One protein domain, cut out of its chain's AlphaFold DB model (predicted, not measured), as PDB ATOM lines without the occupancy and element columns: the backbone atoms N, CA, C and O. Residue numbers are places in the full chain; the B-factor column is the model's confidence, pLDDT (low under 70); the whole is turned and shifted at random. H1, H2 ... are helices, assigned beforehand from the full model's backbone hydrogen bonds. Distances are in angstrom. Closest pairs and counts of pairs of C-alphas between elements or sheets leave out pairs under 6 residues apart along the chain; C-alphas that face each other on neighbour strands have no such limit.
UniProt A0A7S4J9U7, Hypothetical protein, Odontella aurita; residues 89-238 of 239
ATOM      1  N   GLY A  89      34.794   7.398 -18.051       91.25
ATOM      2  CA  GLY A  89      34.210   7.985 -19.262       91.25
ATOM      3  C   GLY A  89      32.763   8.459 -19.074       91.25
ATOM      4  O   GLY A  89      32.395   9.522 -19.573       91.25
ATOM      5  N   HIS A  90      31.950   7.716 -18.311       91.31
ATOM      6  CA  HIS A  90      30.585   8.122 -17.961       91.31
ATOM      7  C   HIS A  90      30.589   9.387 -17.094       91.31
ATOM      8  O   HIS A  90      29.871  10.347 -17.392       91.31
ATOM      9  N   ASP A  91      31.431   9.410 -16.061       93.38
ATOM     10  CA  ASP A  91      31.534  10.537 -15.131       93.38
ATOM     11  C   ASP A  91      32.008  11.806 -15.845       93.38
ATOM     12  O   ASP A  91      31.400  12.872 -15.705       93.38
ATOM     13  N   CYS A  92      33.028  11.681 -16.698       94.75
ATOM     14  CA  CYS A  92      33.512  12.791 -17.511       94.75
ATOM     15  C   CYS A  92      32.440  13.283 -18.486       94.75
ATOM     16  O   CYS A  92      32.225  14.489 -18.596       94.75
ATOM     17  N   ALA A  93      31.703  12.382 -19.143       94.56
ATOM     18  CA  ALA A  93      30.611  12.774 -20.029       94.56
ATOM     19  C   ALA A  93      29.499  13.534 -19.287       94.56
ATOM     20  O   ALA A  93      28.955  14.509 -19.809       94.56
ATOM     21  N   MET A  94      29.169  13.128 -18.058       94.62
ATOM     22  CA  MET A  94      28.199  13.835 -17.220       94.62
ATOM     23  C   MET A  94      28.684  15.246 -16.854       94.62
ATOM     24  O   MET A  94      27.901  16.196 -16.939       94.62
ATOM     25  N   ILE A  95      29.953  15.403 -16.461       96.38
ATOM     26  CA  ILE A  95      30.543  16.718 -16.159       96.38
ATOM     27  C   ILE A  95      30.546  17.599 -17.417       96.38
ATOM     28  O   ILE A  95      30.077  18.738 -17.365       96.38
ATOM     29  N   CYS A  96      30.967  17.047 -18.555       96.44
ATOM     30  CA  CYS A  96      31.006  17.726 -19.848       96.44
ATOM     31  C   CYS A  96      29.625  18.248 -20.269       96.44
ATOM     32  O   CYS A  96      29.468  19.433 -20.566       96.44
ATOM     33  N   ARG A  97      28.585  17.401 -20.211       96.62
ATOM     34  CA  ARG A  97      27.199  17.800 -20.522       96.62
ATOM     35  C   ARG A  97      26.693  18.923 -19.621       96.62
ATOM     36  O   ARG A  97      25.968  19.797 -20.082       96.62
ATOM     37  N   ARG A  98      27.078  18.926 -18.340       97.06
ATOM     38  CA  ARG A  98      26.721  20.006 -17.407       97.06
ATOM     39  C   ARG A  98      27.437  21.310 -17.760       97.06
ATOM     40  O   ARG A  98      26.765  22.338 -17.857       97.06
ATOM     41  N   ARG A  99      28.759  21.268 -17.986       97.00
ATOM     42  CA  ARG A  99      29.588  22.445 -18.320       97.00
ATOM     43  C   ARG A  99      29.103  23.138 -19.596       97.00
ATOM     44  O   ARG A  99      28.976  24.359 -19.616       97.00
ATOM     45  N   TRP A 100      28.751  22.361 -20.618       97.50
ATOM     46  CA  TRP A 100      28.366  22.857 -21.947       97.50
ATOM     47  C   TRP A 100      26.849  22.818 -22.213       97.50
ATOM     48  O   TRP A 100      26.399  22.788 -23.361       97.50
ATOM     49  N   SER A 101      26.038  22.832 -21.151       96.88
ATOM     50  CA  SER A 101      24.569  22.756 -21.231       96.88
ATOM     51  C   SER A 101      23.913  23.999 -21.850       96.88
ATOM     52  O   SER A 101      22.908  23.879 -22.556       96.88
ATOM     53  N   ALA A 102      24.485  25.187 -21.644       98.06
ATOM     54  CA  ALA A 102      23.965  26.446 -22.176       98.06
ATOM     55  C   ALA A 102      24.506  26.752 -23.583       98.06
ATOM     56  O   ALA A 102      25.688  26.544 -23.856       98.06
ATOM     57  N   ALA A 103      23.649  27.287 -24.462       98.06
ATOM     58  CA  ALA A 103      24.024  27.653 -25.832       98.06
ATOM     59  C   ALA A 103      25.149  28.699 -25.869       98.06
ATOM     60  O   ALA A 103      26.098  28.532 -26.630       98.06
ATOM     61  N   ASP A 104      25.096  29.704 -24.993       98.19
ATOM     62  CA  ASP A 104      26.125  30.746 -24.903       98.19
ATOM     63  C   ASP A 104      27.494  30.163 -24.528       98.19
ATOM     64  O   ASP A 104      28.503  30.508 -25.139       98.19
ATOM     65  N   SER A 105      27.537  29.210 -23.587       97.62
ATOM     66  CA  SER A 105      28.778  28.512 -23.223       97.62
ATOM     67  C   SER A 105      29.341  27.712 -24.397       97.62
ATOM     68  O   SER A 105      30.552  27.675 -24.597       97.62
ATOM     69  N   ARG A 106      28.475  27.077 -25.197       98.38
ATOM     70  CA  ARG A 106      28.896  26.342 -26.400       98.38
ATOM     71  C   ARG A 106      29.416  27.271 -27.489       98.38
ATOM     72  O   ARG A 106      30.426  26.956 -28.109       98.38
ATOM     73  N   ALA A 107      28.753  28.406 -27.705       98.38
ATOM     74  CA  ALA A 107      29.207  29.426 -28.644       98.38
ATOM     75  C   ALA A 107      30.577  29.979 -28.230       98.38
ATOM     76  O   ALA A 107      31.478  30.044 -29.059       98.38
ATOM     77  N   ALA A 108      30.763  30.277 -26.940       97.69
ATOM     78  CA  ALA A 108      32.042  30.725 -26.397       97.69
ATOM     79  C   ALA A 108      33.158  29.681 -26.575       97.69
ATOM     80  O   ALA A 108      34.275  30.047 -26.927       97.69
ATOM     81  N   LEU A 109      32.863  28.388 -26.386       97.69
ATOM     82  CA  LEU A 109      33.827  27.318 -26.657       97.69
ATOM     83  C   LEU A 109      34.232  27.281 -28.130       97.69
ATOM     84  O   LEU A 109      35.419  27.225 -28.435       97.69
ATOM     85  N   VAL A 110      33.257  27.293 -29.043       98.06
ATOM     86  CA  VAL A 110      33.536  27.267 -30.486       98.06
ATOM     87  C   VAL A 110      34.388  28.472 -30.874       98.06
ATOM     88  O   VAL A 110      35.400  28.291 -31.542       98.06
ATOM     89  N   GLU A 111      34.050  29.666 -30.390       97.56
ATOM     90  CA  GLU A 111      34.824  30.885 -30.633       97.56
ATOM     91  C   GLU A 111      36.272  30.765 -30.129       97.56
ATOM     92  O   GLU A 111      37.216  31.007 -30.880       97.56
ATOM     93  N   ALA A 112      36.465  30.298 -28.892       95.75
ATOM     94  CA  ALA A 112      37.794  30.104 -28.310       95.75
ATOM     95  C   ALA A 112      38.639  29.058 -29.062       95.75
ATOM     96  O   ALA A 112      39.864  29.159 -29.105       95.75
ATOM     97  N   LEU A 113      38.001  28.050 -29.665       96.88
ATOM     98  CA  LEU A 113      38.682  27.036 -30.472       96.88
ATOM     99  C   LEU A 113      39.098  27.554 -31.849       96.88
ATOM    100  O   LEU A 113      40.118  27.117 -32.375       96.88
ATOM    101  N   LEU A 114      38.317  28.458 -32.437       96.50
ATOM    102  CA  LEU A 114      38.592  29.055 -33.746       96.50
ATOM    103  C   LEU A 114      39.627  30.175 -33.672       96.50
ATOM    104  O   LEU A 114      40.376  30.388 -34.624       96.50
ATOM    105  N   HIS A 115      39.690  30.841 -32.522       94.62
ATOM    106  CA  HIS A 115      40.617  31.926 -32.239       94.62
ATOM    107  C   HIS A 115      41.431  31.628 -30.969       94.62
ATOM    108  O   HIS A 115      41.337  32.373 -29.988       94.62
ATOM    109  N   PRO A 116      42.216  30.530 -30.943       91.56
ATOM    110  CA  PRO A 116      42.977  30.171 -29.758       91.56
ATOM    111  C   PRO A 116      44.070  31.221 -29.498       91.56
ATOM    112  O   PRO A 116      44.694  31.717 -30.440       91.56
ATOM    113  N   PRO A 117      44.346  31.570 -28.229       86.94
ATOM    114  CA  PRO A 117      45.428  32.490 -27.908       86.94
ATOM    115  C   PRO A 117      46.781  31.887 -28.319       86.94
ATOM    116  O   PRO A 117      46.926  30.663 -28.292       86.94
ATOM    117  N   PRO A 118      47.790  32.696 -28.682       81.00
ATOM    118  CA  PRO A 118      49.095  32.197 -29.120       81.00
ATOM    119  C   PRO A 118      49.819  31.438 -27.998       81.00
ATOM    120  O   PRO A 118      49.803  31.878 -26.849       81.00
ATOM    121  N   ALA A 119      50.507  30.337 -28.328       70.69
ATOM    122  CA  ALA A 119      51.181  29.492 -27.334       70.69
ATOM    123  C   ALA A 119      52.305  30.225 -26.583       70.69
ATOM    124  O   ALA A 119      52.566  29.953 -25.418       70.69
ATOM    125  N   ASN A 120      52.956  31.200 -27.224       62.31
ATOM    126  CA  ASN A 120      54.167  31.846 -26.708       62.31
ATOM    127  C   ASN A 120      53.909  33.239 -26.104       62.31
ATOM    128  O   ASN A 120      54.745  34.136 -26.209       62.31
ATOM    129  N   GLY A 121      52.758  33.436 -25.455       54.62
ATOM    130  CA  GLY A 121      52.349  34.692 -24.809       54.62
ATOM    131  C   GLY A 121      53.089  35.053 -23.510       54.62
ATOM    132  O   GLY A 121      52.488  35.658 -22.632       54.62
ATOM    133  N   GLY A 122      54.358  34.659 -23.361       48.66
ATOM    134  CA  GLY A 122      55.384  35.231 -22.471       48.66
ATOM    135  C   GLY A 122      55.187  35.278 -20.945       48.66
ATOM    136  O   GLY A 122      56.174  35.505 -20.252       48.66
ATOM    137  N   LEU A 123      53.984  35.105 -20.391       51.84
ATOM    138  CA  LEU A 123      53.711  35.387 -18.967       51.84
ATOM    139  C   LEU A 123      52.725  34.430 -18.283       51.84
ATOM    140  O   LEU A 123      52.642  34.431 -17.057       51.84
ATOM    141  N   VAL A 124      51.986  33.621 -19.041       56.75
ATOM    142  CA  VAL A 124      51.013  32.655 -18.513       56.75
ATOM    143  C   VAL A 124      51.331  31.299 -19.123       56.75
ATOM    144  O   VAL A 124      51.697  31.239 -20.296       56.75
ATOM    145  N   ASP A 125      51.219  30.236 -18.328       61.47
ATOM    146  CA  ASP A 125      51.315  28.863 -18.823       61.47
ATOM    147  C   ASP A 125      50.382  28.704 -20.038       61.47
ATOM    148  O   ASP A 125      49.182  28.989 -19.944       61.47
ATOM    149  N   ALA A 126      50.946  28.346 -21.195       63.19
ATOM    150  CA  ALA A 126      50.237  28.292 -22.474       63.19
ATOM    151  C   ALA A 126      49.009  27.373 -22.395       63.19
ATOM    152  O   ALA A 126      47.968  27.660 -22.991       63.19
ATOM    153  N   ASP A 127      49.112  26.317 -21.587       65.19
ATOM    154  CA  ASP A 127      48.034  25.368 -21.341       65.19
ATOM    155  C   ASP A 127      46.901  25.992 -20.514       65.19
ATOM    156  O   ASP A 127      45.726  25.752 -20.793       65.19
ATOM    157  N   ALA A 128      47.226  26.862 -19.551       69.06
ATOM    158  CA  ALA A 128      46.234  27.575 -18.745       69.06
ATOM    159  C   ALA A 128      45.519  28.679 -19.537       69.06
ATOM    160  O   ALA A 128      44.341  28.949 -19.304       69.06
ATOM    161  N   ALA A 129      46.212  29.311 -20.490       76.25
ATOM    162  CA  ALA A 129      45.605  30.292 -21.388       76.25
ATOM    163  C   ALA A 129      44.598  29.651 -22.361       76.25
ATOM    164  O   ALA A 129      43.690  30.326 -22.846       76.25
ATOM    165  N   ARG A 130      44.743  28.351 -22.641       84.69
ATOM    166  CA  ARG A 130      43.938  27.605 -23.612       84.69
ATOM    167  C   ARG A 130      42.959  26.641 -22.929       84.69
ATOM    168  O   ARG A 130      42.969  25.440 -23.203       84.69
ATOM    169  N   ASP A 131      42.090  27.179 -22.070       85.19
ATOM    170  CA  ASP A 131      40.957  26.457 -21.464       85.19
ATOM    171  C   ASP A 131      39.797  26.289 -22.481       85.19
ATOM    172  O   ASP A 131      39.433  27.254 -23.158       85.19
ATOM    173  N   PRO A 132      39.194  25.091 -22.611       92.19
ATOM    174  CA  PRO A 132      39.523  23.861 -21.896       92.19
ATOM    175  C   PRO A 132      40.768  23.137 -22.436       92.19
ATOM    176  O   PRO A 132      41.112  23.293 -23.618       92.19
ATOM    177  N   PRO A 133      41.411  22.287 -21.606       91.06
ATOM    178  CA  PRO A 133      42.463  21.381 -22.053       91.06
ATOM    179  C   PRO A 133      42.014  20.556 -23.258       91.06
ATOM    180  O   PRO A 133      40.848  20.168 -23.372       91.06
ATOM    181  N   PHE A 134      42.943  20.228 -24.153       91.69
ATOM    182  CA  PHE A 134      42.582  19.556 -25.401       91.69
ATOM    183  C   PHE A 134      41.951  18.162 -25.197       91.69
ATOM    184  O   PHE A 134      41.126  17.724 -25.997       91.69
ATOM    185  N   GLU A 135      42.257  17.485 -24.089       91.56
ATOM    186  CA  GLU A 135      41.603  16.228 -23.697       91.56
ATOM    187  C   GLU A 135      40.089  16.368 -23.516       91.56
ATOM    188  O   GLU A 135      39.320  15.502 -23.941       91.56
ATOM    189  N   GLU A 136      39.652  17.490 -22.943       93.56
ATOM    190  CA  GLU A 136      38.239  17.830 -22.827       93.56
ATOM    191  C   GLU A 136      37.641  18.187 -24.194       93.56
ATOM    192  O   GLU A 136      36.515  17.793 -24.489       93.56
ATOM    193  N   VAL A 137      38.388  18.860 -25.072       95.50
ATOM    194  CA  VAL A 137      37.927  19.145 -26.443       95.50
ATOM    195  C   VAL A 137      37.648  17.845 -27.206       95.50
ATOM    196  O   VAL A 137      36.608  17.724 -27.856       95.50
ATOM    197  N   LYS A 138      38.517  16.832 -27.077       93.75
ATOM    198  CA  LYS A 138      38.269  15.488 -27.633       93.75
ATOM    199  C   LYS A 138      36.987  14.864 -27.071       93.75
ATOM    200  O   LYS A 138      36.262  14.205 -27.814       93.75
ATOM    201  N   LEU A 139      36.675  15.094 -25.791       94.19
ATOM    202  CA  LEU A 139      35.456  14.581 -25.146       94.19
ATOM    203  C   LEU A 139      34.209  15.268 -25.690       94.19
ATOM    204  O   LEU A 139      33.257  14.581 -26.059       94.19
ATOM    205  N   VAL A 140      34.242  16.594 -25.816       96.88
ATOM    206  CA  VAL A 140      33.168  17.372 -26.445       96.88
ATOM    207  C   VAL A 140      32.916  16.872 -27.868       96.88
ATOM    208  O   VAL A 140      31.771  16.609 -28.222       96.88
ATOM    209  N   LEU A 141      33.971  16.659 -28.660       95.94
ATOM    210  CA  LEU A 141      33.861  16.105 -30.009       95.94
ATOM    211  C   LEU A 141      33.224  14.712 -30.013       95.94
ATOM    212  O   LEU A 141      32.247  14.485 -30.723       95.94
ATOM    213  N   GLY A 142      33.738  13.780 -29.208       94.19
ATOM    214  CA  GLY A 142      33.194  12.424 -29.138       94.19
ATOM    215  C   GLY A 142      31.700  12.411 -28.787       94.19
ATOM    216  O   GLY A 142      30.925  11.675 -29.402       94.19
ATOM    217  N   LEU A 143      31.282  13.265 -27.847       95.06
ATOM    218  CA  LEU A 143      29.878  13.425 -27.465       95.06
ATOM    219  C   LEU A 143      29.048  14.108 -28.559       95.06
ATOM    220  O   LEU A 143      27.917  13.692 -28.795       95.06
ATOM    221  N   ALA A 144      29.601  15.091 -29.273       95.88
ATOM    222  CA  ALA A 144      28.927  15.717 -30.407       95.88
ATOM    223  C   ALA A 144      28.648  14.692 -31.518       95.88
ATOM    224  O   ALA A 144      27.540  14.650 -32.041       95.88
ATOM    225  N   TRP A 145      29.590  13.792 -31.825       94.62
ATOM    226  CA  TRP A 145      29.344  12.685 -32.764       94.62
ATOM    227  C   TRP A 145      28.337  11.676 -32.239       94.62
ATOM    228  O   TRP A 145      27.514  11.180 -33.008       94.62
ATOM    229  N   GLN A 146      28.356  11.392 -30.937       92.88
ATOM    230  CA  GLN A 146      27.331  10.554 -30.325       92.88
ATOM    231  C   GLN A 146      25.937  11.181 -30.468       92.88
ATOM    232  O   GLN A 146      24.986  10.466 -30.772       92.88
ATOM    233  N   CYS A 147      25.810  12.492 -30.264       93.50
ATOM    234  CA  CYS A 147      24.563  13.229 -30.457       93.50
ATOM    235  C   CYS A 147      24.149  13.223 -31.937       93.50
ATOM    236  O   CYS A 147      23.034  12.817 -32.266       93.50
ATOM    237  N   GLY A 148      25.098  13.516 -32.830       92.62
ATOM    238  CA  GLY A 148      24.896  13.523 -34.275       92.62
ATOM    239  C   GLY A 148      24.432  12.178 -34.842       92.62
ATOM    240  O   GLY A 148      23.762  12.099 -35.870       92.62
ATOM    241  N   ARG A 149      24.748  11.073 -34.156       92.81
ATOM    242  CA  ARG A 149      24.255   9.745 -34.533       92.81
ATOM    243  C   ARG A 149      22.734   9.636 -34.393       92.81
ATOM    244  O   ARG A 149      22.115   8.877 -35.139       92.81
ATOM    245  N   TRP A 150      22.146  10.346 -33.433       90.00
ATOM    246  CA  TRP A 150      20.711  10.313 -33.157       90.00
ATOM    247  C   TRP A 150      19.907  11.246 -34.062       90.00
ATOM    248  O   TRP A 150      18.775  10.904 -34.403       90.00
ATOM    249  N   ASP A 151      20.478  12.381 -34.474       88.81
ATOM    250  CA  ASP A 151      19.817  13.351 -35.364       88.81
ATOM    251  C   ASP A 151      20.176  13.180 -36.857       88.81
ATOM    252  O   ASP A 151      19.511  13.748 -37.723       88.81
ATOM    253  N   GLY A 152      21.178  12.348 -37.169       88.12
ATOM    254  CA  GLY A 152      21.639  12.062 -38.528       88.12
ATOM    255  C   GLY A 152      22.745  12.989 -39.045       88.12
ATOM    256  O   GLY A 152      23.117  12.876 -40.213       88.12
ATOM    257  N   SER A 153      23.288  13.877 -38.209       88.94
ATOM    258  CA  SER A 153      24.383  14.799 -38.548       88.94
ATOM    259  C   SER A 153      25.788  14.209 -38.366       88.94
ATOM    260  O   SER A 153      26.778  14.885 -38.634       88.94
ATOM    261  N   ASP A 154      25.922  12.938 -37.965       91.19
ATOM    262  CA  ASP A 154      27.230  12.296 -37.757       91.19
ATOM    263  C   ASP A 154      28.043  12.043 -39.039       91.19
ATOM    264  O   ASP A 154      29.189  11.604 -38.946       91.19
ATOM    265  N   GLY A 155      27.474  12.294 -40.221       90.38
ATOM    266  CA  GLY A 155      28.096  12.019 -41.520       90.38
ATOM    267  C   GLY A 155      27.912  10.575 -42.013       90.38
ATOM    268  O   GLY A 155      28.458  10.205 -43.052       90.38
ATOM    269  N   GLY A 156      27.136   9.741 -41.310       90.69
ATOM    270  CA  GLY A 156      26.807   8.381 -41.735       90.69
ATOM    271  C   GLY A 156      28.013   7.434 -41.750       90.69
ATOM    272  O   GLY A 156      28.631   7.164 -40.719       90.69
ATOM    273  N   ARG A 157      28.338   6.857 -42.917       88.69
ATOM    274  CA  ARG A 157      29.523   5.990 -43.070       88.69
ATOM    275  C   ARG A 157      30.778   6.862 -42.994       88.69
ATOM    276  O   ARG A 157      30.910   7.786 -43.786       88.69
ATOM    277  N   GLY A 158      31.689   6.577 -42.066       85.62
ATOM    278  CA  GLY A 158      32.742   7.523 -41.680       85.62
ATOM    279  C   GLY A 158      32.354   8.471 -40.540       85.62
ATOM    280  O   GLY A 158      33.136   9.359 -40.210       85.62
ATOM    281  N   GLY A 159      31.181   8.292 -39.929       88.31
ATOM    282  CA  GLY A 159      30.692   9.093 -38.807       88.31
ATOM    283  C   GLY A 159      31.047   8.535 -37.430       88.31
ATOM    284  O   GLY A 159      32.145   8.010 -37.218       88.31
ATOM    285  N   TYR A 160      30.098   8.616 -36.490       90.88
ATOM    286  CA  TYR A 160      30.300   8.326 -35.062       90.88
ATOM    287  C   TYR A 160      31.033   7.009 -34.786       90.88
ATOM    288  O   TYR A 160      32.018   6.998 -34.050       90.88
ATOM    289  N   GLY A 161      30.595   5.902 -35.394       87.75
ATOM    290  CA  GLY A 161      31.171   4.581 -35.118       87.75
ATOM    291  C   GLY A 161      32.664   4.486 -35.448       87.75
ATOM    292  O   GLY A 161      33.430   3.886 -34.699       87.75
ATOM    293  N   GLU A 162      33.099   5.121 -36.536       91.62
ATOM    294  CA  GLU A 162      34.504   5.119 -36.948       91.62
ATOM    295  C   GLU A 162      35.349   6.139 -36.175       91.62
ATOM    296  O   GLU A 162      36.528   5.881 -35.927       91.62
ATOM    297  N   VAL A 163      34.773   7.286 -35.791       90.06
ATOM    298  CA  VAL A 163      35.430   8.246 -34.883       90.06
ATOM    299  C   VAL A 163      35.703   7.570 -33.548       90.06
ATOM    300  O   VAL A 163      36.836   7.579 -33.065       90.06
ATOM    301  N   LEU A 164      34.681   6.916 -32.995       85.94
ATOM    302  CA  LEU A 164      34.780   6.230 -31.720       85.94
ATOM    303  C   LEU A 164      35.789   5.082 -31.777       85.94
ATOM    304  O   LEU A 164      36.607   4.958 -30.871       85.94
ATOM    305  N   ALA A 165      35.784   4.282 -32.846       88.00
ATOM    306  CA  ALA A 165      36.765   3.213 -33.019       88.00
ATOM    307  C   ALA A 165      38.209   3.746 -33.007       88.00
ATOM    308  O   ALA A 165      39.071   3.147 -32.365       88.00
ATOM    309  N   LYS A 166      38.474   4.891 -33.653       90.12
ATOM    310  CA  LYS A 166      39.802   5.528 -33.634       90.12
ATOM    311  C   LYS A 166      40.184   6.097 -32.270       90.12
ATOM    312  O   LYS A 166      41.330   5.949 -31.849       90.12
ATOM    313  N   MET A 167      39.243   6.739 -31.577       84.31
ATOM    314  CA  MET A 167      39.480   7.231 -30.217       84.31
ATOM    315  C   MET A 167      39.769   6.065 -29.261       84.31
ATOM    316  O   MET A 167      40.770   6.087 -28.553       84.31
ATOM    317  N   ALA A 168      38.970   4.996 -29.322       82.00
ATOM    318  CA  ALA A 168      39.156   3.787 -28.521       82.00
ATOM    319  C   ALA A 168      40.471   3.054 -28.838       82.00
ATOM    320  O   ALA A 168      41.105   2.502 -27.942       82.00
ATOM    321  N   SER A 169      40.931   3.087 -30.095       84.56
ATOM    322  CA  SER A 169      42.238   2.545 -30.483       84.56
ATOM    323  C   SER A 169      43.414   3.460 -30.122       84.56
ATOM    324  O   SER A 169      44.534   3.198 -30.562       84.56
ATOM    325  N   LYS A 170      43.177   4.553 -29.381       86.00
ATOM    326  CA  LYS A 170      44.198   5.526 -28.961       86.00
ATOM    327  C   LYS A 170      44.944   6.144 -30.151       86.00
ATOM    328  O   LYS A 170      46.139   6.439 -30.084       86.00
ATOM    329  N   ALA A 171      44.249   6.332 -31.279       87.56
ATOM    330  CA  ALA A 171      44.858   6.842 -32.509       87.56
ATOM    331  C   ALA A 171      45.418   8.268 -32.359       87.56
ATOM    332  O   ALA A 171      46.322   8.638 -33.108       87.56
ATOM    333  N   TYR A 172      44.909   9.028 -31.383       89.31
ATOM    334  CA  TYR A 172      45.270  10.421 -31.106       89.31
ATOM    335  C   TYR A 172      46.085  10.597 -29.819       89.31
ATOM    336  O   TYR A 172      46.312  11.728 -29.410       89.31
ATOM    337  N   GLU A 173      46.523   9.498 -29.195       86.25
ATOM    338  CA  GLU A 173      47.326   9.537 -27.969       86.25
ATOM    339  C   GLU A 173      48.796   9.181 -28.227       86.25
ATOM    340  O   GLU A 173      49.057   8.256 -29.015       86.25
ATOM    341  N   PRO A 174      49.741   9.828 -27.515       80.19
ATOM    342  CA  PRO A 174      49.530  10.922 -26.553       80.19
ATOM    343  C   PRO A 174      49.433  12.302 -27.239       80.19
ATOM    344  O   PRO A 174      49.949  12.496 -28.339       80.19
ATOM    345  N   SER A 175      48.778  13.274 -26.596       71.56
ATOM    346  CA  SER A 175      48.558  14.617 -27.170       71.56
ATOM    347  C   SER A 175      49.819  15.476 -27.335       71.56
ATOM    348  O   SER A 175      49.764  16.488 -28.036       71.56
ATOM    349  N   ASP A 176      50.935  15.115 -26.703       74.81
ATOM    350  CA  ASP A 176      52.236  15.775 -26.860       74.81
ATOM    351  C   ASP A 176      53.058  15.215 -28.032       74.81
ATOM    352  O   ASP A 176      54.077  15.800 -28.389       74.81
ATOM    353  N   ASP A 177      52.599  14.138 -28.678       85.75
ATOM    354  CA  ASP A 177      53.203  13.616 -29.903       85.75
ATOM    355  C   ASP A 177      52.710  14.425 -31.128       85.75
ATOM    356  O   ASP A 177      51.519  14.375 -31.483       85.75
ATOM    357  N   PRO A 178      53.605  15.146 -31.834       87.62
ATOM    358  CA  PRO A 178      53.260  15.889 -33.044       87.62
ATOM    359  C   PRO A 178      52.617  15.014 -34.126       87.62
ATOM    360  O   PRO A 178      51.695  15.451 -34.814       87.62
ATOM    361  N   ALA A 179      53.048  13.757 -34.279       89.62
ATOM    362  CA  ALA A 179      52.475  12.838 -35.259       89.62
ATOM    363  C   ALA A 179      51.020  12.478 -34.921       89.62
ATOM    364  O   ALA A 179      50.187  12.353 -35.822       89.62
ATOM    365  N   LYS A 180      50.686  12.366 -33.632       90.62
ATOM    366  CA  LYS A 180      49.318  12.097 -33.162       90.62
ATOM    367  C   LYS A 180      48.413  13.306 -33.333       90.62
ATOM    368  O   LYS A 180      47.293  13.149 -33.820       90.62
ATOM    369  N   SER A 181      48.922  14.499 -33.033       90.06
ATOM    370  CA  SER A 181      48.208  15.756 -33.287       90.06
ATOM    371  C   SER A 181      47.932  15.960 -34.783       90.06
ATOM    372  O   SER A 181      46.808  16.286 -35.161       90.06
ATOM    373  N   ARG A 182      48.903  15.666 -35.659       91.88
ATOM    374  CA  ARG A 182      48.699  15.696 -37.119       91.88
ATOM    375  C   ARG A 182      47.683  14.661 -37.589       91.88
ATOM    376  O   ARG A 182      46.748  15.009 -38.304       91.88
ATOM    377  N   SER A 183      47.805  13.418 -37.122       93.06
ATOM    378  CA  SER A 183      46.846  12.343 -37.411       93.06
ATOM    379  C   SER A 183      45.415  12.729 -37.022       93.06
ATOM    380  O   SER A 183      44.477  12.455 -37.773       93.06
ATOM    381  N   PHE A 184      45.241  13.410 -35.882       94.25
ATOM    382  CA  PHE A 184      43.956  13.967 -35.471       94.25
ATOM    383  C   PHE A 184      43.428  14.979 -36.494       94.25
ATOM    384  O   PHE A 184      42.332  14.782 -37.015       94.25
ATOM    385  N   VAL A 185      44.201  16.022 -36.824       95.00
ATOM    386  CA  VAL A 185      43.758  17.075 -37.758       95.00
ATOM    387  C   VAL A 185      43.426  16.492 -39.128       95.00
ATOM    388  O   VAL A 185      42.376  16.789 -39.690       95.00
ATOM    389  N   GLU A 186      44.269  15.610 -39.658       94.62
ATOM    390  CA  GLU A 186      44.020  14.958 -40.941       94.62
ATOM    391  C   GLU A 186      42.759  14.089 -40.926       94.62
ATOM    392  O   GLU A 186      42.014  14.054 -41.910       94.62
ATOM    393  N   ASP A 187      42.504  13.364 -39.832       95.44
ATOM    394  CA  ASP A 187      41.293  12.558 -39.714       95.44
ATOM    395  C   ASP A 187      40.038  13.414 -39.638       95.44
ATOM    396  O   ASP A 187      39.079  13.164 -40.370       95.44
ATOM    397  N   MET A 188      40.069  14.453 -38.810       95.81
ATOM    398  CA  MET A 188      38.964  15.392 -38.674       95.81
ATOM    399  C   MET A 188      38.711  16.150 -39.983       95.81
ATOM    400  O   MET A 188      37.560  16.243 -40.402       95.81
ATOM    401  N   ARG A 189      39.756  16.577 -40.707       94.88
ATOM    402  CA  ARG A 189      39.652  17.186 -42.048       94.88
ATOM    403  C   ARG A 189      38.951  16.265 -43.044       94.88
ATOM    404  O   ARG A 189      38.066  16.703 -43.778       94.88
ATOM    405  N   ARG A 190      39.312  14.976 -43.080       94.12
ATOM    406  CA  ARG A 190      38.642  14.001 -43.961       94.12
ATOM    407  C   ARG A 190      37.163  13.853 -43.611       94.12
ATOM    408  O   ARG A 190      36.332  13.827 -44.517       94.12
ATOM    409  N   ARG A 191      36.837  13.773 -42.319       93.88
ATOM    410  CA  ARG A 191      35.457  13.598 -41.841       93.88
ATOM    411  C   ARG A 191      34.612  14.850 -41.974       93.88
ATOM    412  O   ARG A 191      33.421  14.729 -42.217       93.88
ATOM    413  N   TYR A 192      35.212  16.033 -41.891       94.88
ATOM    414  CA  TYR A 192      34.523  17.309 -42.067       94.88
ATOM    415  C   TYR A 192      33.720  17.353 -43.373       94.88
ATOM    416  O   TYR A 192      32.576  17.802 -43.404       94.88
ATOM    417  N   ARG A 193      34.275  16.771 -44.443       92.38
ATOM    418  CA  ARG A 193      33.626  16.666 -45.760       92.38
ATOM    419  C   ARG A 193      32.325  15.851 -45.746       92.38
ATOM    420  O   ARG A 193      31.535  15.973 -46.675       92.38
ATOM    421  N   LEU A 194      32.101  15.034 -44.716       92.50
ATOM    422  CA  LEU A 194      30.889  14.233 -44.526       92.50
ATOM    423  C   LEU A 194      29.787  14.993 -43.775       92.50
ATOM    424  O   LEU A 194      28.629  14.597 -43.850       92.50
ATOM    425  N   LEU A 195      30.131  16.070 -43.063       91.31
ATOM    426  CA  LEU A 195      29.219  16.793 -42.168       91.31
ATOM    427  C   LEU A 195      28.366  17.847 -42.892       91.31
ATOM    428  O   LEU A 195      27.526  18.489 -42.274       91.31
ATOM    429  N   GLY A 196      28.573  18.047 -44.200       82.00
ATOM    430  CA  GLY A 196      27.805  19.022 -44.981       82.00
ATOM    431  C   GLY A 196      28.083  20.484 -44.609       82.00
ATOM    432  O   GLY A 196      27.210  21.329 -44.791       82.00
ATOM    433  N   GLY A 197      29.279  20.778 -44.088       80.06
ATOM    434  CA  GLY A 197      29.696  22.126 -43.700       80.06
ATOM    435  C   GLY A 197      29.719  23.144 -44.851       80.06
ATOM    436  O   GLY A 197      29.694  22.792 -46.035       80.06
ATOM    437  N   GLY A 198      29.763  24.432 -44.498       86.06
ATOM    438  CA  GLY A 198      29.813  25.535 -45.460       86.06
ATOM    439  C   GLY A 198      31.095  25.533 -46.302       86.06
ATOM    440  O   GLY A 198      32.141  25.048 -45.876       86.06
ATOM    441  N   LYS A 199      31.036  26.105 -47.514       88.44
ATOM    442  CA  LYS A 199      32.204  26.177 -48.417       88.44
ATOM    443  C   LYS A 199      33.369  26.974 -47.823       88.44
ATOM    444  O   LYS A 199      34.518  26.636 -48.081       88.44
ATOM    445  N   GLU A 200      33.061  28.021 -47.064       91.06
ATOM    446  CA  GLU A 200      34.055  28.875 -46.404       91.06
ATOM    447  C   GLU A 200      34.803  28.094 -45.321       91.06
ATOM    448  O   GLU A 200      36.022  27.980 -45.382       91.06
ATOM    449  N   ASP A 201      34.072  27.443 -44.419       93.56
ATOM    450  CA  ASP A 201      34.649  26.592 -43.376       93.56
ATOM    451  C   ASP A 201      35.439  25.399 -43.950       93.56
ATOM    452  O   ASP A 201      36.445  24.984 -43.378       93.56
ATOM    453  N   ALA A 202      35.021  24.846 -45.096       93.62
ATOM    454  CA  ALA A 202      35.777  23.802 -45.788       93.62
ATOM    455  C   ALA A 202      37.129  24.320 -46.307       93.62
ATOM    456  O   ALA A 202      38.143  23.637 -46.164       93.62
ATOM    457  N   ALA A 203      37.152  25.530 -46.873       94.56
ATOM    458  CA  ALA A 203      38.394  26.175 -47.284       94.56
ATOM    459  C   ALA A 203      39.283  26.490 -46.072       94.56
ATOM    460  O   ALA A 203      40.491  26.262 -46.130       94.56
ATOM    461  N   GLU A 204      38.691  26.935 -44.957       95.50
ATOM    462  CA  GLU A 204      39.420  27.148 -43.706       95.50
ATOM    463  C   GLU A 204      40.060  25.838 -43.211       95.50
ATOM    464  O   GLU A 204      41.268  25.789 -42.978       95.50
ATOM    465  N   MET A 205      39.293  24.747 -43.152       96.06
ATOM    466  CA  MET A 205      39.765  23.409 -42.771       96.06
ATOM    467  C   MET A 205      40.929  22.903 -43.648       96.06
ATOM    468  O   MET A 205      41.895  22.313 -43.144       96.06
ATOM    469  N   ASP A 206      40.844  23.110 -44.964       94.00
ATOM    470  CA  ASP A 206      41.887  22.712 -45.917       94.00
ATOM    471  C   ASP A 206      43.147  23.598 -45.804       94.00
ATOM    472  O   ASP A 206      44.239  23.136 -46.131       94.00
ATOM    473  N   SER A 207      43.021  24.828 -45.290       93.94
ATOM    474  CA  SER A 207      44.139  25.764 -45.075       93.94
ATOM    475  C   SER A 207      44.881  25.604 -43.745       93.94
ATOM    476  O   SER A 207      45.924  26.230 -43.567       93.94
ATOM    477  N   LEU A 208      44.373  24.786 -42.813       93.19
ATOM    478  CA  LEU A 208      45.056  24.540 -41.539       93.19
ATOM    479  C   LEU A 208      46.445  23.933 -41.783       93.19
ATOM    480  O   LEU A 208      46.566  22.829 -42.330       93.19
ATOM    481  N   ASP A 209      47.479  24.645 -41.344       87.69
ATOM    482  CA  ASP A 209      48.859  24.194 -41.449       87.69
ATOM    483  C   ASP A 209      49.152  23.108 -40.406       87.69
ATOM    484  O   ASP A 209      48.882  23.257 -39.215       87.69
ATOM    485  N   VAL A 210      49.677  21.986 -40.886       85.12
ATOM    486  CA  VAL A 210      50.100  20.829 -40.089       85.12
ATOM    487  C   VAL A 210      51.497  20.361 -40.506       85.12
ATOM    488  O   VAL A 210      51.843  19.196 -40.306       85.12
ATOM    489  N   GLY A 211      52.274  21.250 -41.140       77.00
ATOM    490  CA  GLY A 211      53.599  20.970 -41.681       77.00
ATOM    491  C   GLY A 211      54.629  20.518 -40.641       77.00
ATOM    492  O   GLY A 211      54.407  20.543 -39.429       77.00
ATOM    493  N   ASP A 212      55.785  20.079 -41.138       68.25
ATOM    494  CA  ASP A 212      56.889  19.564 -40.316       68.25
ATOM    495  C   ASP A 212      57.654  20.657 -39.553       68.25
ATOM    496  O   ASP A 212      58.388  20.353 -38.614       68.25
ATOM    497  N   ASP A 213      57.425  21.924 -39.902       65.00
ATOM    498  CA  ASP A 213      58.194  23.080 -39.425       65.00
ATOM    499  C   ASP A 213      57.811  23.529 -37.999       65.00
ATOM    500  O   ASP A 213      58.351  24.506 -37.481       65.00
ATOM    501  N   GLY A 214      56.887  22.820 -37.341       52.91
ATOM    502  CA  GLY A 214      56.506  23.100 -35.956       52.91
ATOM    503  C   GLY A 214      55.626  24.340 -35.784       52.91
ATOM    504  O   GLY A 214      55.613  24.917 -34.695       52.91
ATOM    505  N   ALA A 215      54.872  24.733 -36.824       62.59
ATOM    506  CA  ALA A 215      53.698  25.591 -36.656       62.59
ATOM    507  C   ALA A 215      52.828  25.048 -35.510       62.59
ATOM    508  O   ALA A 215      52.835  23.844 -35.246       62.59
ATOM    509  N   ASP A 216      52.127  25.931 -34.800       80.25
ATOM    510  CA  ASP A 216      51.410  25.613 -33.562       80.25
ATOM    511  C   ASP A 216      50.344  24.521 -33.797       80.25
ATOM    512  O   ASP A 216      49.190  24.781 -34.133       80.25
ATOM    513  N   LEU A 217      50.753  23.254 -33.661       88.69
ATOM    514  CA  LEU A 217      49.902  22.089 -33.904       88.69
ATOM    515  C   LEU A 217      48.716  22.062 -32.940       88.69
ATOM    516  O   LEU A 217      47.674  21.490 -33.272       88.69
ATOM    517  N   ASP A 218      48.863  22.673 -31.759       88.69
ATOM    518  CA  ASP A 218      47.765  22.839 -30.817       88.69
ATOM    519  C   ASP A 218      46.733  23.859 -31.320       88.69
ATOM    520  O   ASP A 218      45.531  23.597 -31.262       88.69
ATOM    521  N   GLU A 219      47.171  24.973 -31.904       91.75
ATOM    522  CA  GLU A 219      46.273  25.881 -32.623       91.75
ATOM    523  C   GLU A 219      45.549  25.151 -33.765       91.75
ATOM    524  O   GLU A 219      44.318  25.201 -33.840       91.75
ATOM    525  N   ALA A 220      46.273  24.412 -34.612       93.50
ATOM    526  CA  ALA A 220      45.675  23.700 -35.743       93.50
ATOM    527  C   ALA A 220      44.609  22.683 -35.296       93.50
ATOM    528  O   ALA A 220      43.505  22.653 -35.849       93.50
ATOM    529  N   ARG A 221      44.885  21.873 -34.263       93.75
ATOM    530  CA  ARG A 221      43.910  20.896 -33.736       93.75
ATOM    531  C   ARG A 221      42.714  21.555 -33.057       93.75
ATOM    532  O   ARG A 221      41.600  21.053 -33.210       93.75
ATOM    533  N   ARG A 222      42.899  22.686 -32.365       95.62
ATOM    534  CA  ARG A 222      41.797  23.449 -31.758       95.62
ATOM    535  C   ARG A 222      40.897  24.057 -32.824       95.62
ATOM    536  O   ARG A 222      39.694  23.811 -32.790       95.62
ATOM    537  N   ARG A 223      41.468  24.724 -33.828       96.44
ATOM    538  CA  ARG A 223      40.701  25.292 -34.948       96.44
ATOM    539  C   ARG A 223      39.962  24.212 -35.723       96.44
ATOM    540  O   ARG A 223      38.766  24.343 -35.981       96.44
ATOM    541  N   CYS A 224      40.633  23.093 -35.992       96.88
ATOM    542  CA  CYS A 224      40.017  21.915 -36.592       96.88
ATOM    543  C   CYS A 224      38.808  21.417 -35.780       96.88
ATOM    544  O   CYS A 224      37.750  21.148 -36.351       96.88
ATOM    545  N   ALA A 225      38.939  21.308 -34.454       97.44
ATOM    546  CA  ALA A 225      37.844  20.911 -33.573       97.44
ATOM    547  C   ALA A 225      36.688  21.926 -33.593       97.44
ATOM    548  O   ALA A 225      35.530  21.527 -33.698       97.44
ATOM    549  N   GLY A 226      36.992  23.226 -33.550       97.75
ATOM    550  CA  GLY A 226      35.997  24.298 -33.616       97.75
ATOM    551  C   GLY A 226      35.171  24.255 -34.902       97.75
ATOM    552  O   GLY A 226      33.942  24.332 -34.848       97.75
ATOM    553  N   LEU A 227      35.822  24.055 -36.052       97.81
ATOM    554  CA  LEU A 227      35.156  23.918 -37.353       97.81
ATOM    555  C   LEU A 227      34.227  22.704 -37.393       97.81
ATOM    556  O   LEU A 227      33.075  22.816 -37.811       97.81
ATOM    557  N   VAL A 228      34.704  21.551 -36.921       97.25
ATOM    558  CA  VAL A 228      33.890  20.336 -36.825       97.25
ATOM    559  C   VAL A 228      32.663  20.567 -35.944       97.25
ATOM    560  O   VAL A 228      31.550  20.303 -36.388       97.25
ATOM    561  N   LEU A 229      32.835  21.094 -34.727       97.25
ATOM    562  CA  LEU A 229      31.715  21.345 -33.812       97.25
ATOM    563  C   LEU A 229      30.683  22.289 -34.433       97.25
ATOM    564  O   LEU A 229      29.477  22.066 -34.300       97.25
ATOM    565  N   ARG A 230      31.147  23.314 -35.153       96.44
ATOM    566  CA  ARG A 230      30.282  24.236 -35.887       96.44
ATOM    567  C   ARG A 230      29.475  23.513 -36.969       96.44
ATOM    568  O   ARG A 230      28.260  23.680 -37.016       96.44
ATOM    569  N   ALA A 231      30.121  22.675 -37.782       95.88
ATOM    570  CA  ALA A 231      29.454  21.901 -38.833       95.88
ATOM    571  C   ALA A 231      28.428  20.898 -38.285       95.88
ATOM    572  O   ALA A 231      27.409  20.653 -38.920       95.88
ATOM    573  N   MET A 232      28.656  20.365 -37.084       95.12
ATOM    574  CA  MET A 232      27.726  19.456 -36.401       95.12
ATOM    575  C   MET A 232      26.567  20.176 -35.696       95.12
ATOM    576  O   MET A 232      25.761  19.538 -35.023       95.12
ATOM    577  N   GLY A 233      26.488  21.509 -35.786       95.31
ATOM    578  CA  GLY A 233      25.447  22.288 -35.116       95.31
ATOM    579  C   GLY A 233      25.534  22.231 -33.590       95.31
ATOM    580  O   GLY A 233      24.519  22.374 -32.914       95.31
ATOM    581  N   PHE A 234      26.728  22.021 -33.022       96.50
ATOM    582  CA  PHE A 234      26.938  21.843 -31.578       96.50
ATOM    583  C   PHE A 234      26.292  22.950 -30.732       96.50
ATOM    584  O   PHE A 234      25.681  22.678 -29.698       96.50
ATOM    585  N   VAL A 235      26.371  24.209 -31.175       97.44
ATOM    586  CA  VAL A 235      25.782  25.347 -30.452       97.44
ATOM    587  C   VAL A 235      24.264  25.195 -30.325       97.44
ATOM    588  O   VAL A 235      23.717  25.423 -29.247       97.44
ATOM    589  N   GLN A 236      23.586  24.750 -31.380       96.19
ATOM    590  CA  GLN A 236      22.133  24.591 -31.418       96.19
ATOM    591  C   GLN A 236      21.685  23.278 -30.763       96.19
ATOM    592  O   GLN A 236      20.726  23.280 -29.994       96.19
ATOM    593  N   ASN A 237      22.410  22.189 -31.021       94.19
ATOM    594  CA  ASN A 237      21.990  20.826 -30.693       94.19
ATOM    595  C   ASN A 237      22.440  20.364 -29.296       94.19
ATOM    596  O   ASN A 237      21.742  19.578 -28.660       94.19
ATOM    597  N   GLY A 238      23.567  20.865 -28.781       94.31
ATOM    598  CA  GLY A 238      24.132  20.403 -27.507       94.31
ATOM    599  C   GLY A 238      24.853  19.049 -27.595       94.31
ATOM    600  O   GLY A 238      25.362  18.683 -28.654       94.31
TER     601      GLY A 238
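Overview. This is residues 89 to 238 of the 239 residues of the protein "Hypothetical protein" of Odontella aurita (UniProt A0A7S4J9U7). This is a compact, all-helix domain built round H8, the core helix, with H2, H4 and H6 packed on it and H7 folded back beside H6 and H8. H5 folds back from H4, H1 crosses H4 almost at a right angle, and the small H3, after a long link, lies out at one end and touches no helix. The printed part has 150 residues with nine named helices, H1 to H9 in order, and no named strand. The radius of gyration of the C-alphas is 14.6 A, and the rounded outline spans 43 by 32 by 30 A.

Along the chain. Find C-alpha 89 at (34.210, 7.985, -19.262); from there H1 runs through residue 99, 15.2 A from first to last C-alpha. Next look at H2, residues 103 to 114, 16.6 A long, and then at the short H3, residues 126 to 129. H4, residues 134 to 151, is the longest helix at 25.6 A and begins at C-alpha 134, (42.582, 19.556, -25.401). Go on to H5, residues 160 to 168, H6, residues 178 to 192 and 20.8 A long, and H7, residues 199 to 207. H8, residues 217 to 231, is 21.0 A long and ends at C-alpha 231, (29.454, 21.901, -38.833); H9, residues 234 to 237, follows.

Arrangement. Begin at H8, the hub, which touches four helices. H6 touches it the same way at a shallow tilt of 19 degrees, closest at the C-alphas of Val 185 and Arg 221, 5.5 A apart. H4 touches it the same way at 20 degrees, with the C-alphas of Leu 141 and Leu 229 closest at 6.8 A. H2, with residues 109 to 114 alone, touches it opposite ways at a steep tilt of 40 degrees; the C-alphas of Leu 114 and Arg 223 are closest, at 4.5 A. H7 and H8, a hairpin, only just touch, with 3 pairs of C-alphas within 8 A, the closest being Met 205 and Cys 224 at 6.4 A. Farther out, H4 and H5 form a hairpin at 27 degrees, where the C-alphas of Trp 145 and Tyr 160 are closest at 5.0 A. H1 touches H4 about perpendicular, at 88 degrees, with the C-alphas of Cys 96 and Val 140 closest at 7.0 A. H9 touches H2, closest at the C-alphas of Arg 106 and Val 235, 5.2 A. Every O i to N i+4 pair is within hydrogen-bond range in H1, H2, H5, H6, H7 and H8, and 13 of 14 are in H4; H3 and H9 are too short for one.

Size, cuts and confidence. The C-alphas of Leu 123 and Arg 157 are the two farthest apart, at 45.1 A. The printed part has no cut, and the link from H2 to H3, 11 residues, is long. Look for pLDDT under 70 at residues 120 to 128 and 212 to 215; the mean of the printed part is 89.0.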